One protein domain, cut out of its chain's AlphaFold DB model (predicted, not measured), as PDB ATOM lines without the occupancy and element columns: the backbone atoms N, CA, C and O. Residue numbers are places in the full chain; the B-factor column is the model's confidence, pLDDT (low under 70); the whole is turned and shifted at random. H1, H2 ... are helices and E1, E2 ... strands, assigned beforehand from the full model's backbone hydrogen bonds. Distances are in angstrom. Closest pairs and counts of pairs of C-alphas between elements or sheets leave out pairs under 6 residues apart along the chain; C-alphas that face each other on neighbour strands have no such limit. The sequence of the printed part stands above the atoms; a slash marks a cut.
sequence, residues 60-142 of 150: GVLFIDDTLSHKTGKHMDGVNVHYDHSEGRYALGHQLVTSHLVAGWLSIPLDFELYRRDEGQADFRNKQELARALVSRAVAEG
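AT A GLANCE: This is residues 60 to 142 of the 150 residues of the protein "DDE_5 domain-containing protein" of Candidatus Bathyarchaeota archaeon (UniProt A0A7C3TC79). A strongly twisted four-stranded sheet is built on the long strand E3, and the one helix, H1, packs along one face, with no named helix on the other. E3 bends sharply near its beginning, where short E2 pairs with it, while E1 and E4 run along the rest of E3 on its two sides. The printed part has 83 residues, with E1, E2, E3, E4 and H1 in that order; the class is mixed, and the neighbour strands are antiparallel. It is only just loose, close to compact, with a radius of gyration of the C-alphas of 14.2 A and spans of 39 by 31 by 20 A.

IN THESE COORDINATES: E1, residues 61 to 70, begins at C-alpha 61 (243.207, 211.138, 195.798) and is 27.4 A long. E2 is residues 80 to 84, 11.9 A. E3, residues 89 to 103, is 34.7 A and bends by 92 degrees at residue 92. E4, residues 106 to 115, is 26.7 A. H1, residues 127 to 140, is 19.9 A and ends at C-alpha 140 (257.473, 216.299, 191.545).

HOW THE PARTS SIT: E1 lies on one side of E3, with N 63 and O 100 at 2.8 A. E2 and E4 lie on the other side. E2 and E3 form a hairpin, with N 82 and O 91 at 2.9 A. E3 and E4 form another, with N 99 and O 111 at 2.8 A; E2, E3 and E4 make a meander, each strand the antiparallel neighbour of the one before. E2 and E4 are apart. H1 is on the sheet at a height of 8.5 A, over E3 and E4, along the strands at 22 degrees to E3 on the local plane. Its closest C-alphas to E3 are those of Leu 134 and Ser 99, 6.3 A. In H1 every O i to N i+4 pair is within hydrogen-bond range.

THE WHOLE: The C-alphas of Trp 105 and Gly 120, the two farthest apart, are 42.8 A apart. The printed part has no cut. The link from E4 to H1 is long, with 11 residues. Residues 119 to 120 are under 70 in pLDDT.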
ATOM      1  N   GLY A  60     242.330 215.615 197.649       90.12
ATOM      2  CA  GLY A  60     242.257 214.758 196.476       90.12
ATOM      3  C   GLY A  60     242.996 213.444 196.660       90.12
ATOM      4  O   GLY A  60     243.821 213.285 197.559       90.12
ATOM      5  N   VAL A  61     242.667 212.494 195.796       92.50
ATOM      6  CA  VAL A  61     243.207 211.138 195.798       92.50
ATOM      7  C   VAL A  61     243.774 210.839 194.418       92.50
ATOM      8  O   VAL A  61     243.117 211.069 193.402       92.50
ATOM      9  N   LEU A  62     245.001 210.321 194.399       93.56
ATOM     10  CA  LEU A  62     245.628 209.795 193.196       93.56
ATOM     11  C   LEU A  62     245.304 208.309 193.068       93.56
ATOM     12  O   LEU A  62     245.696 207.510 193.917       93.56
ATOM     13  N   PHE A  63     244.628 207.948 191.989       94.88
ATOM     14  CA  PHE A  63     244.408 206.569 191.591       94.88
ATOM     15  C   PHE A  63     245.490 206.137 190.614       94.88
ATOM     16  O   PHE A  63     245.880 206.904 189.733       94.88
ATOM     17  N   ILE A  64     245.954 204.902 190.784       96.06
ATOM     18  CA  ILE A  64     246.815 204.215 189.831       96.06
ATOM     19  C   ILE A  64     246.106 202.928 189.438       96.06
ATOM     20  O   ILE A  64     245.747 202.145 190.317       96.06
ATOM     21  N   ASP A  65     245.926 202.725 188.142       93.56
ATOM     22  CA  ASP A  65     245.255 201.550 187.590       93.56
ATOM     23  C   ASP A  65     245.965 201.082 186.320       93.56
ATOM     24  O   ASP A  65     246.528 201.904 185.584       93.56
ATOM     25  N   ASP A  66     245.957 199.775 186.060       91.75
ATOM     26  CA  ASP A  66     246.421 199.216 184.800       91.75
ATOM     27  C   ASP A  66     245.254 198.784 183.908       91.75
ATOM     28  O   ASP A  66     244.418 197.968 184.276       91.75
ATOM     29  N   THR A  67     245.220 199.318 182.692       89.44
ATOM     30  CA  THR A  67     244.139 199.096 181.733       89.44
ATOM     31  C   THR A  67     244.679 198.458 180.457       89.44
ATOM     32  O   THR A  67     245.675 198.914 179.883       89.44
ATOM     33  N   LEU A  68     243.986 197.430 179.961       92.06
ATOM     34  CA  LEU A  68     244.259 196.825 178.661       92.06
ATOM     35  C   LEU A  68     243.441 197.519 177.563       92.06
ATOM     36  O   LEU A  68     242.223 197.395 177.499       92.06
ATOM     37  N   SER A  69     244.117 198.211 176.648       90.88
ATOM     38  CA  SER A  69     243.506 198.751 175.432       90.88
ATOM     39  C   SER A  69     243.590 197.715 174.315       90.88
ATOM     40  O   SER A  69     244.666 197.493 173.749       90.88
ATOM     41  N   HIS A  70     242.466 197.073 173.988       92.06
ATOM     42  CA  HIS A  70     242.405 196.065 172.926       92.06
ATOM     43  C   HIS A  70     242.807 196.633 171.570       92.06
ATOM     44  O   HIS A  70     242.427 197.744 171.191       92.06
ATOM     45  N   LYS A  71     243.554 195.830 170.815       90.50
ATOM     46  CA  LYS A  71     244.024 196.149 169.470       90.50
ATOM     47  C   LYS A  71     243.835 194.955 168.545       90.50
ATOM     48  O   LYS A  71     243.907 193.802 168.953       90.50
ATOM     49  N   THR A  72     243.649 195.246 167.264       89.06
ATOM     50  CA  THR A  72     243.582 194.235 166.197       89.06
ATOM     51  C   THR A  72     244.856 194.201 165.347       89.06
ATOM     52  O   THR A  72     245.203 193.158 164.795       89.06
ATOM     53  N   GLY A  73     245.588 195.319 165.267       86.06
ATOM     54  CA  GLY A  73     246.842 195.437 164.524       86.06
ATOM     55  C   GLY A  73     248.032 194.815 165.260       86.06
ATOM     56  O   GLY A  73     248.316 195.175 166.397       86.06
ATOM     57  N   LYS A  74     248.758 193.908 164.595       84.25
ATOM     58  CA  LYS A  74     249.899 193.169 165.175       84.25
ATOM     59  C   LYS A  74     251.254 193.874 165.052       84.25
ATOM     60  O   LYS A  74     252.204 193.453 165.693       84.25
ATOM     61  N   HIS A  75     251.347 194.905 164.215       86.19
ATOM     62  CA  HIS A  75     252.608 195.587 163.889       86.19
ATOM     63  C   HIS A  75     252.736 196.968 164.536       86.19
ATOM     64  O   HIS A  75     253.604 197.748 164.158       86.19
ATOM     65  N   MET A  76     251.850 197.297 165.475       86.12
ATOM     66  CA  MET A  76     251.936 198.554 166.211       86.12
ATOM     67  C   MET A  76     252.980 198.420 167.316       86.12
ATOM     68  O   MET A  76     252.999 197.412 168.025       86.12
ATOM     69  N   ASP A  77     253.822 199.440 167.469       85.06
ATOM     70  CA  ASP A  77     254.846 199.453 168.512       85.06
ATOM     71  C   ASP A  77     254.221 199.280 169.904       85.06
ATOM     72  O   ASP A  77     253.146 199.814 170.197       85.06
ATOM     73  N   GLY A  78     254.883 198.497 170.754       85.94
ATOM     74  CA  GLY A  78     254.453 198.229 172.124       85.94
ATOM     75  C   GLY A  78     253.216 197.340 172.289       85.94
ATOM     76  O   GLY A  78     252.828 197.082 173.428       85.94
ATOM     77  N   VAL A  79     252.583 196.867 171.208       89.88
ATOM     78  CA  VAL A  79     251.468 195.912 171.308       89.88
ATOM     79  C   VAL A  79     251.986 194.526 171.665       89.88
ATOM     80  O   VAL A  79     252.942 194.034 171.067       89.88
ATOM     81  N   ASN A  80     251.309 193.854 172.594       89.62
ATOM     82  CA  ASN A  80     251.591 192.461 172.917       89.62
ATOM     83  C   ASN A  80     250.307 191.706 173.301       89.62
ATOM     84  O   ASN A  80     249.213 192.270 173.374       89.62
ATOM     85  N   VAL A  81     250.429 190.396 173.498       90.69
ATOM     86  CA  VAL A  81     249.358 189.542 174.001       90.69
ATOM     87  C   VAL A  81     249.373 189.579 175.527       90.69
ATOM     88  O   VAL A  81     250.349 189.199 176.183       90.69
ATOM     89  N   HIS A  82     248.253 190.011 176.092       90.75
ATOM     90  CA  HIS A  82     248.029 190.110 177.526       90.75
ATOM     91  C   HIS A  82     246.820 189.266 177.916       90.75
ATOM     92  O   HIS A  82     245.907 189.068 177.116       90.75
ATOM     93  N   TYR A  83     246.825 188.729 179.135       89.25
ATOM     94  CA  TYR A  83     245.631 188.089 179.670       89.25
ATOM     95  C   TYR A  83     244.669 189.176 180.147       89.25
ATOM     96  O   TYR A  83     245.049 190.014 180.963       89.25
ATOM     97  N   ASP A  84     243.457 189.169 179.608       89.06
ATOM     98  CA  ASP A  84     242.376 190.046 180.017       89.06
ATOM     99  C   ASP A  84     241.547 189.349 181.096       89.06
ATOM    100  O   ASP A  84     240.846 188.368 180.836       89.06
ATOM    101  N   HIS A  85     241.634 189.862 182.320       85.44
ATOM    102  CA  HIS A  85     240.889 189.330 183.454       85.44
ATOM    103  C   HIS A  85     239.384 189.611 183.374       85.44
ATOM    104  O   HIS A  85     238.609 188.855 183.956       85.44
ATOM    105  N   SER A  86     238.965 190.659 182.657       85.94
ATOM    106  CA  SER A  86     237.551 191.012 182.501       85.94
ATOM    107  C   SER A  86     236.823 190.062 181.548       85.94
ATOM    108  O   SER A  86     235.669 189.711 181.783       85.94
ATOM    109  N   GLU A  87     237.522 189.575 180.520       87.81
ATOM    110  CA  GLU A  87     236.973 188.648 179.524       87.81
ATOM    111  C   GLU A  87     237.433 187.193 179.713       87.81
ATOM    112  O   GLU A  87     236.990 186.293 178.998       87.81
ATOM    113  N   GLY A  88     238.349 186.947 180.652       92.19
ATOM    114  CA  GLY A  88     238.881 185.618 180.955       92.19
ATOM    115  C   GLY A  88     239.713 184.997 179.827       92.19
ATOM    116  O   GLY A  88     239.873 183.773 179.785       92.19
ATOM    117  N   ARG A  89     240.249 185.804 178.902       92.25
ATOM    118  CA  ARG A  89     240.971 185.329 177.708       92.25
ATOM    119  C   ARG A  89     242.203 186.166 177.398       92.25
ATOM    120  O   ARG A  89     242.332 187.302 177.832       92.25
ATOM    121  N   TYR A  90     243.101 185.622 176.582       92.06
ATOM    122  CA  TYR A  90     244.200 186.406 176.027       92.06
ATOM    123  C   TYR A  90     243.699 187.326 174.910       92.06
ATOM    124  O   TYR A  90     243.001 186.887 173.993       92.06
ATOM    125  N   ALA A  91     244.098 188.591 174.978       92.88
ATOM    126  CA  ALA A  91     243.790 189.613 173.995       92.88
ATOM    127  C   ALA A  91     245.070 190.337 173.566       92.88
ATOM    128  O   ALA A  91     246.019 190.507 174.335       92.88
ATOM    129  N   LEU A  92     245.098 190.742 172.301       93.50
ATOM    130  CA  LEU A  92     246.141 191.603 171.769       93.50
ATOM    131  C   LEU A  92     245.827 193.043 172.181       93.50
ATOM    132  O   LEU A  92     244.691 193.497 172.019       93.50
ATOM    133  N   GLY A  93     246.806 193.770 172.701       92.75
ATOM    134  CA  GLY A  93     246.562 195.135 173.139       92.75
ATOM    135  C   GLY A  93     247.793 195.876 173.621       92.75
ATOM    136  O   GLY A  93     248.895 195.333 173.684       92.75
ATOM    137  N   HIS A  94     247.567 197.137 173.973       93.56
ATOM    138  CA  HIS A  94     248.487 197.928 174.779       93.56
ATOM    139  C   HIS A  94     248.057 197.838 176.231       93.56
ATOM    140  O   HIS A  94     246.903 198.120 176.544       93.56
ATOM    141  N   GLN A  95     248.976 197.481 177.114       93.00
ATOM    142  CA  GLN A  95     248.728 197.542 178.545       93.00
ATOM    143  C   GLN A  95     249.282 198.864 179.079       93.00
ATOM    144  O   GLN A  95     250.483 199.110 178.988       93.00
ATOM    145  N   LEU A  96     248.420 199.717 179.615       94.00
ATOM    146  CA  LEU A  96     248.792 201.030 180.135       94.00
ATOM    147  C   LEU A  96     248.693 201.015 181.653       94.00
ATOM    148  O   LEU A  96     247.718 200.505 182.185       94.00
ATOM    149  N   VAL A  97     249.670 201.597 182.341       95.62
ATOM    150  CA  VAL A  97     249.520 201.998 183.743       95.62
ATOM    151  C   VAL A  97     249.186 203.478 183.731       95.62
ATOM    152  O   VAL A  97     249.893 204.250 183.094       95.62
ATOM    153  N   THR A  98     248.109 203.878 184.386       95.31
ATOM    154  CA  THR A  98     247.579 205.245 184.329       95.31
ATOM    155  C   THR A  98     247.574 205.882 185.709       95.31
ATOM    156  O   THR A  98     247.508 205.184 186.722       95.31
ATOM    157  N   SER A  99     247.665 207.209 185.753       94.56
ATOM    158  CA  SER A  99     247.489 208.001 186.962       94.56
ATOM    159  C   SER A  99     246.351 208.993 186.789       94.56
ATOM    160  O   SER A  99     246.255 209.717 185.795       94.56
ATOM    161  N   HIS A 100     245.461 209.014 187.776       93.44
ATOM    162  CA  HIS A 100     244.215 209.761 187.696       93.44
ATOM    163  C   HIS A 100     243.930 210.470 189.013       93.44
ATOM    164  O   HIS A 100     243.913 209.850 190.075       93.44
ATOM    165  N   LEU A 101     243.715 211.780 188.955       91.88
ATOM    166  CA  LEU A 101     243.429 212.602 190.122       91.88
ATOM    167  C   LEU A 101     241.924 212.801 190.274       91.88
ATOM    168  O   LEU A 101     241.267 213.347 189.387       91.88
ATOM    169  N   VAL A 102     241.398 212.425 191.436       91.94
ATOM    170  CA  VAL A 102     240.036 212.770 191.849       91.94
ATOM    171  C   VAL A 102     240.112 213.773 192.988       91.94
ATOM    172  O   VAL A 102     240.691 213.484 194.034       91.94
ATOM    173  N   ALA A 103     239.539 214.957 192.791       90.06
ATOM    174  CA  ALA A 103     239.574 216.038 193.770       90.06
ATOM    175  C   ALA A 103     238.242 216.802 193.748       90.06
ATOM    176  O   ALA A 103     237.879 217.435 192.753       90.06
ATOM    177  N   GLY A 104     237.468 216.709 194.833       87.81
ATOM    178  CA  GLY A 104     236.067 217.143 194.836       87.81
ATOM    179  C   GLY A 104     235.257 216.427 193.743       87.81
ATOM    180  O   GLY A 104     235.237 215.205 193.676       87.81
ATOM    181  N   TRP A 105     234.606 217.198 192.874       85.44
ATOM    182  CA  TRP A 105     233.917 216.722 191.662       85.44
ATOM    183  C   TRP A 105     234.808 216.594 190.411       85.44
ATOM    184  O   TRP A 105     234.316 216.205 189.353       85.44
ATOM    185  N   LEU A 106     236.091 216.964 190.493       87.75
ATOM    186  CA  LEU A 106     237.001 216.886 189.354       87.75
ATOM    187  C   LEU A 106     237.572 215.475 189.244       87.75
ATOM    188  O   LEU A 106     237.989 214.882 190.238       87.75
ATOM    189  N   SER A 107     237.608 214.975 188.015       89.69
ATOM    190  CA  SER A 107     238.138 213.670 187.637       89.69
ATOM    191  C   SER A 107     239.087 213.901 186.464       89.69
ATOM    192  O   SER A 107     238.638 214.197 185.357       89.69
ATOM    193  N   ILE A 108     240.393 213.889 186.734       88.62
ATOM    194  CA  ILE A 108     241.415 214.419 185.826       88.62
ATOM    195  C   ILE A 108     242.459 213.334 185.534       88.62
ATOM    196  O   ILE A 108     243.201 212.958 186.446       88.62
ATOM    197  N   PRO A 109     242.584 212.867 184.279       90.12
ATOM    198  CA  PRO A 109     243.692 212.003 183.896       90.12
ATOM    199  C   PRO A 109     244.988 212.816 183.928       90.12
ATOM    200  O   PRO A 109     245.092 213.861 183.280       90.12
ATOM    201  N   LEU A 110     245.968 212.350 184.698       90.56
ATOM    202  CA  LEU A 110     247.252 213.028 184.826       90.56
ATOM    203  C   LEU A 110     248.256 212.468 183.835       90.56
ATOM    204  O   LEU A 110     248.845 213.223 183.070       90.56
ATOM    205  N   ASP A 111     248.465 211.160 183.820       92.62
ATOM    206  CA  ASP A 111     249.523 210.589 182.997       92.62
ATOM    207  C   ASP A 111     249.347 209.085 182.781       92.62
ATOM    208  O   ASP A 111     248.471 208.448 183.373       92.62
ATOM    209  N   PHE A 112     250.179 208.509 181.923       93.94
ATOM    210  CA  PHE A 112     250.230 207.079 181.682       93.94
ATOM    211  C   PHE A 112     251.632 206.616 181.280       93.94
ATOM    212  O   PHE A 112     252.466 207.368 180.787       93.94
ATOM    213  N   GLU A 113     251.876 205.327 181.467       94.31
ATOM    214  CA  GLU A 113     253.073 204.625 181.026       94.31
ATOM    215  C   GLU A 113     252.660 203.361 180.276       94.31
ATOM    216  O   GLU A 113     251.767 202.624 180.706       94.31
ATOM    217  N   LEU A 114     253.324 203.087 179.156       92.81
ATOM    218  CA  LEU A 114     253.091 201.873 178.385       92.81
ATOM    219  C   LEU A 114     253.896 200.715 178.983       92.81
ATOM    220  O   LEU A 114     255.127 200.725 178.965       92.81
ATOM    221  N   TYR A 115     253.208 199.676 179.451       92.50
ATOM    222  CA  TYR A 115     253.851 198.438 179.869       92.50
ATOM    223  C   TYR A 115     254.274 197.619 178.648       92.50
ATOM    224  O   TYR A 115     253.446 197.075 177.913       92.50
ATOM    225  N   ARG A 116     255.589 197.501 178.463       89.56
ATOM    226  CA  ARG A 116     256.209 196.683 177.419       89.56
ATOM    227  C   ARG A 116     256.666 195.369 178.032       89.56
ATOM    228  O   ARG A 116     257.507 195.343 178.928       89.56
ATOM    229  N   ARG A 117     256.081 194.266 177.567       79.50
ATOM    230  CA  ARG A 117     256.437 192.925 178.032       79.50
ATOM    231  C   ARG A 117     257.720 192.471 177.343       79.50
ATOM    232  O   ARG A 117     257.659 191.773 176.335       79.50
ATOM    233  N   ASP A 118     258.846 192.907 177.888       78.19
ATOM    234  CA  ASP A 118     260.174 192.566 177.387       78.19
ATOM    235  C   ASP A 118     261.126 192.197 178.529       78.19
ATOM    236  O   ASP A 118     262.123 192.855 178.788       78.19
ATOM    237  N   GLU A 119     260.770 191.142 179.264       62.25
ATOM    238  CA  GLU A 119     261.409 190.720 180.524       62.25
ATOM    239  C   GLU A 119     262.920 190.400 180.400       62.25
ATOM    240  O   GLU A 119     263.584 190.196 181.415       62.25
ATOM    241  N   GLY A 120     263.472 190.355 179.180       62.41
ATOM    242  CA  GLY A 120     264.886 190.089 178.901       62.41
ATOM    243  C   GLY A 120     265.736 191.318 178.565       62.41
ATOM    244  O   GLY A 120     266.955 191.174 178.441       62.41
ATOM    245  N   GLN A 121     265.142 192.506 178.404       74.69
ATOM    246  CA  GLN A 121     265.887 193.735 178.115       74.69
ATOM    247  C   GLN A 121     266.277 194.493 179.389       74.69
ATOM    248  O   GLN A 121     265.589 194.459 180.407       74.69
ATOM    249  N   ALA A 122     267.414 195.191 179.331       74.50
ATOM    250  CA  ALA A 122     267.979 195.906 180.477       74.50
ATOM    251  C   ALA A 122     267.112 197.088 180.955       74.50
ATOM    252  O   ALA A 122     267.256 197.530 182.092       74.50
ATOM    253  N   ASP A 123     266.232 197.600 180.097       82.56
ATOM    254  CA  ASP A 123     265.294 198.693 180.359       82.56
ATOM    255  C   ASP A 123     263.872 198.203 180.685       82.56
ATOM    256  O   ASP A 123     262.949 199.017 180.789       82.56
ATOM    257  N   PHE A 124     263.680 196.893 180.882       87.94
ATOM    258  CA  PHE A 124     262.397 196.343 181.297       87.94
ATOM    259  C   PHE A 124     261.932 196.951 182.619       87.94
ATOM    260  O   PHE A 124     262.672 197.008 183.601       87.94
ATOM    261  N   ARG A 125     260.658 197.351 182.653       90.75
ATOM    262  CA  ARG A 125     259.997 197.858 183.854       90.75
ATOM    263  C   ARG A 125     258.689 197.124 184.067       90.75
ATOM    264  O   ARG A 125     257.817 197.094 183.194       90.75
ATOM    265  N   ASN A 126     258.527 196.549 185.250       92.62
ATOM    266  CA  ASN A 126     257.273 195.929 185.640       92.62
ATOM    267  C   ASN A 126     256.210 196.994 185.973       92.62
ATOM    268  O   ASN A 126     256.512 198.166 186.210       92.62
ATOM    269  N   LYS A 127     254.937 196.586 186.030       92.31
ATOM    270  CA  LYS A 127     253.810 197.506 186.271       92.31
ATOM    271  C   LYS A 127     253.946 198.311 187.571       92.31
ATOM    272  O   LYS A 127     253.553 199.472 187.610       92.31
ATOM    273  N   GLN A 128     254.533 197.730 188.622       94.88
ATOM    274  CA  GLN A 128     254.731 198.414 189.904       94.88
ATOM    275  C   GLN A 128     255.792 199.517 189.794       94.88
ATOM    276  O   GLN A 128     255.654 200.576 190.404       94.88
ATOM    277  N   GLU A 129     256.842 199.299 189.004       95.38
ATOM    278  CA  GLU A 129     257.870 200.311 188.738       95.38
ATOM    279  C   GLU A 129     257.325 201.467 187.899       95.38
ATOM    280  O   GLU A 129     257.689 202.621 188.137       95.38
ATOM    281  N   LEU A 130     256.439 201.177 186.943       96.00
ATOM    282  CA  LEU A 130     255.723 202.202 186.179       96.00
ATOM    283  C   LEU A 130     254.801 203.014 187.097       96.00
ATOM    284  O   LEU A 130     254.914 204.237 187.147       96.00
ATOM    285  N   ALA A 131     253.992 202.339 187.919       96.56
ATOM    286  CA  ALA A 131     253.138 202.969 188.926       96.56
ATOM    287  C   ALA A 131     253.926 203.905 189.861       96.56
ATOM    288  O   ALA A 131     253.538 205.052 190.080       96.56
ATOM    289  N   ARG A 132     255.080 203.457 190.374       96.56
ATOM    290  CA  ARG A 132     255.952 204.283 191.230       96.56
ATOM    291  C   ARG A 132     256.491 205.517 190.513       96.56
ATOM    292  O   ARG A 132     256.616 206.566 191.148       96.56
ATOM    293  N   ALA A 133     256.806 205.417 189.224       95.75
ATOM    294  CA  ALA A 133     257.242 206.583 188.459       95.75
ATOM    295  C   ALA A 133     256.111 207.584 188.246       95.75
ATOM    296  O   ALA A 133     256.351 208.777 188.404       95.75
ATOM    297  N   LEU A 134     254.891 207.116 187.984       95.31
ATOM    298  CA  LEU A 134     253.723 207.989 187.876       95.31
ATOM    299  C   LEU A 134     253.439 208.734 189.184       95.31
ATOM    300  O   LEU A 134     253.220 209.943 189.172       95.31
ATOM    301  N   VAL A 135     253.526 208.042 190.326       94.81
ATOM    302  CA  VAL A 135     253.407 208.686 191.645       94.81
ATOM    303  C   VAL A 135     254.523 209.711 191.850       94.81
ATOM    304  O   VAL A 135     254.254 210.847 192.232       94.81
ATOM    305  N   SER A 136     255.773 209.339 191.559       94.50
ATOM    306  CA  SER A 136     256.925 210.242 191.693       94.50
ATOM    307  C   SER A 136     256.778 211.495 190.825       94.50
ATOM    308  O   SER A 136     257.084 212.593 191.285       94.50
ATOM    309  N   ARG A 137     256.267 211.344 189.599       92.19
ATOM    310  CA  ARG A 137     256.002 212.440 188.663       92.19
ATOM    311  C   ARG A 137     254.919 213.379 189.198       92.19
ATOM    312  O   ARG A 137     255.182 214.568 189.344       92.19
ATOM    313  N   ALA A 138     253.780 212.842 189.643       90.50
ATOM    314  CA  ALA A 138     252.702 213.638 190.239       90.50
ATOM    315  C   ALA A 138     253.146 214.413 191.501       90.50
ATOM    316  O   ALA A 138     252.705 215.543 191.741       90.50
ATOM    317  N   VAL A 139     254.041 213.829 192.310       90.12
ATOM    318  CA  VAL A 139     254.654 214.507 193.467       90.12
ATOM    319  C   VAL A 139     255.620 215.605 193.025       90.12
ATOM    320  O   VAL A 139     255.544 216.716 193.548       90.12
ATOM    321  N   ALA A 140     256.512 215.324 192.069       89.50
ATOM    322  CA  ALA A 140     257.473 216.299 191.545       89.50
ATOM    323  C   ALA A 140     256.774 217.503 190.892       89.50
ATOM    324  O   ALA A 140     257.224 218.643 191.006       89.50
ATOM    325  N   GLU A 141     255.617 217.264 190.282       85.56
ATOM    326  CA  GLU A 141     254.723 218.283 189.739       85.56
ATOM    327  C   GLU A 141     253.893 218.996 190.817       85.56
ATOM    328  O   GLU A 141     253.070 219.859 190.515       85.56
ATOM    329  N   GLY A 142     254.075 218.687 192.099       84.50
ATOM    330  CA  GLY A 142     253.401 219.372 193.203       84.50
ATOM    331  C   GLY A 142     251.872 219.294 193.158       84.50
ATOM    332  O   GLY A 142     251.215 220.082 193.840       84.50
TER     333      GLY A 142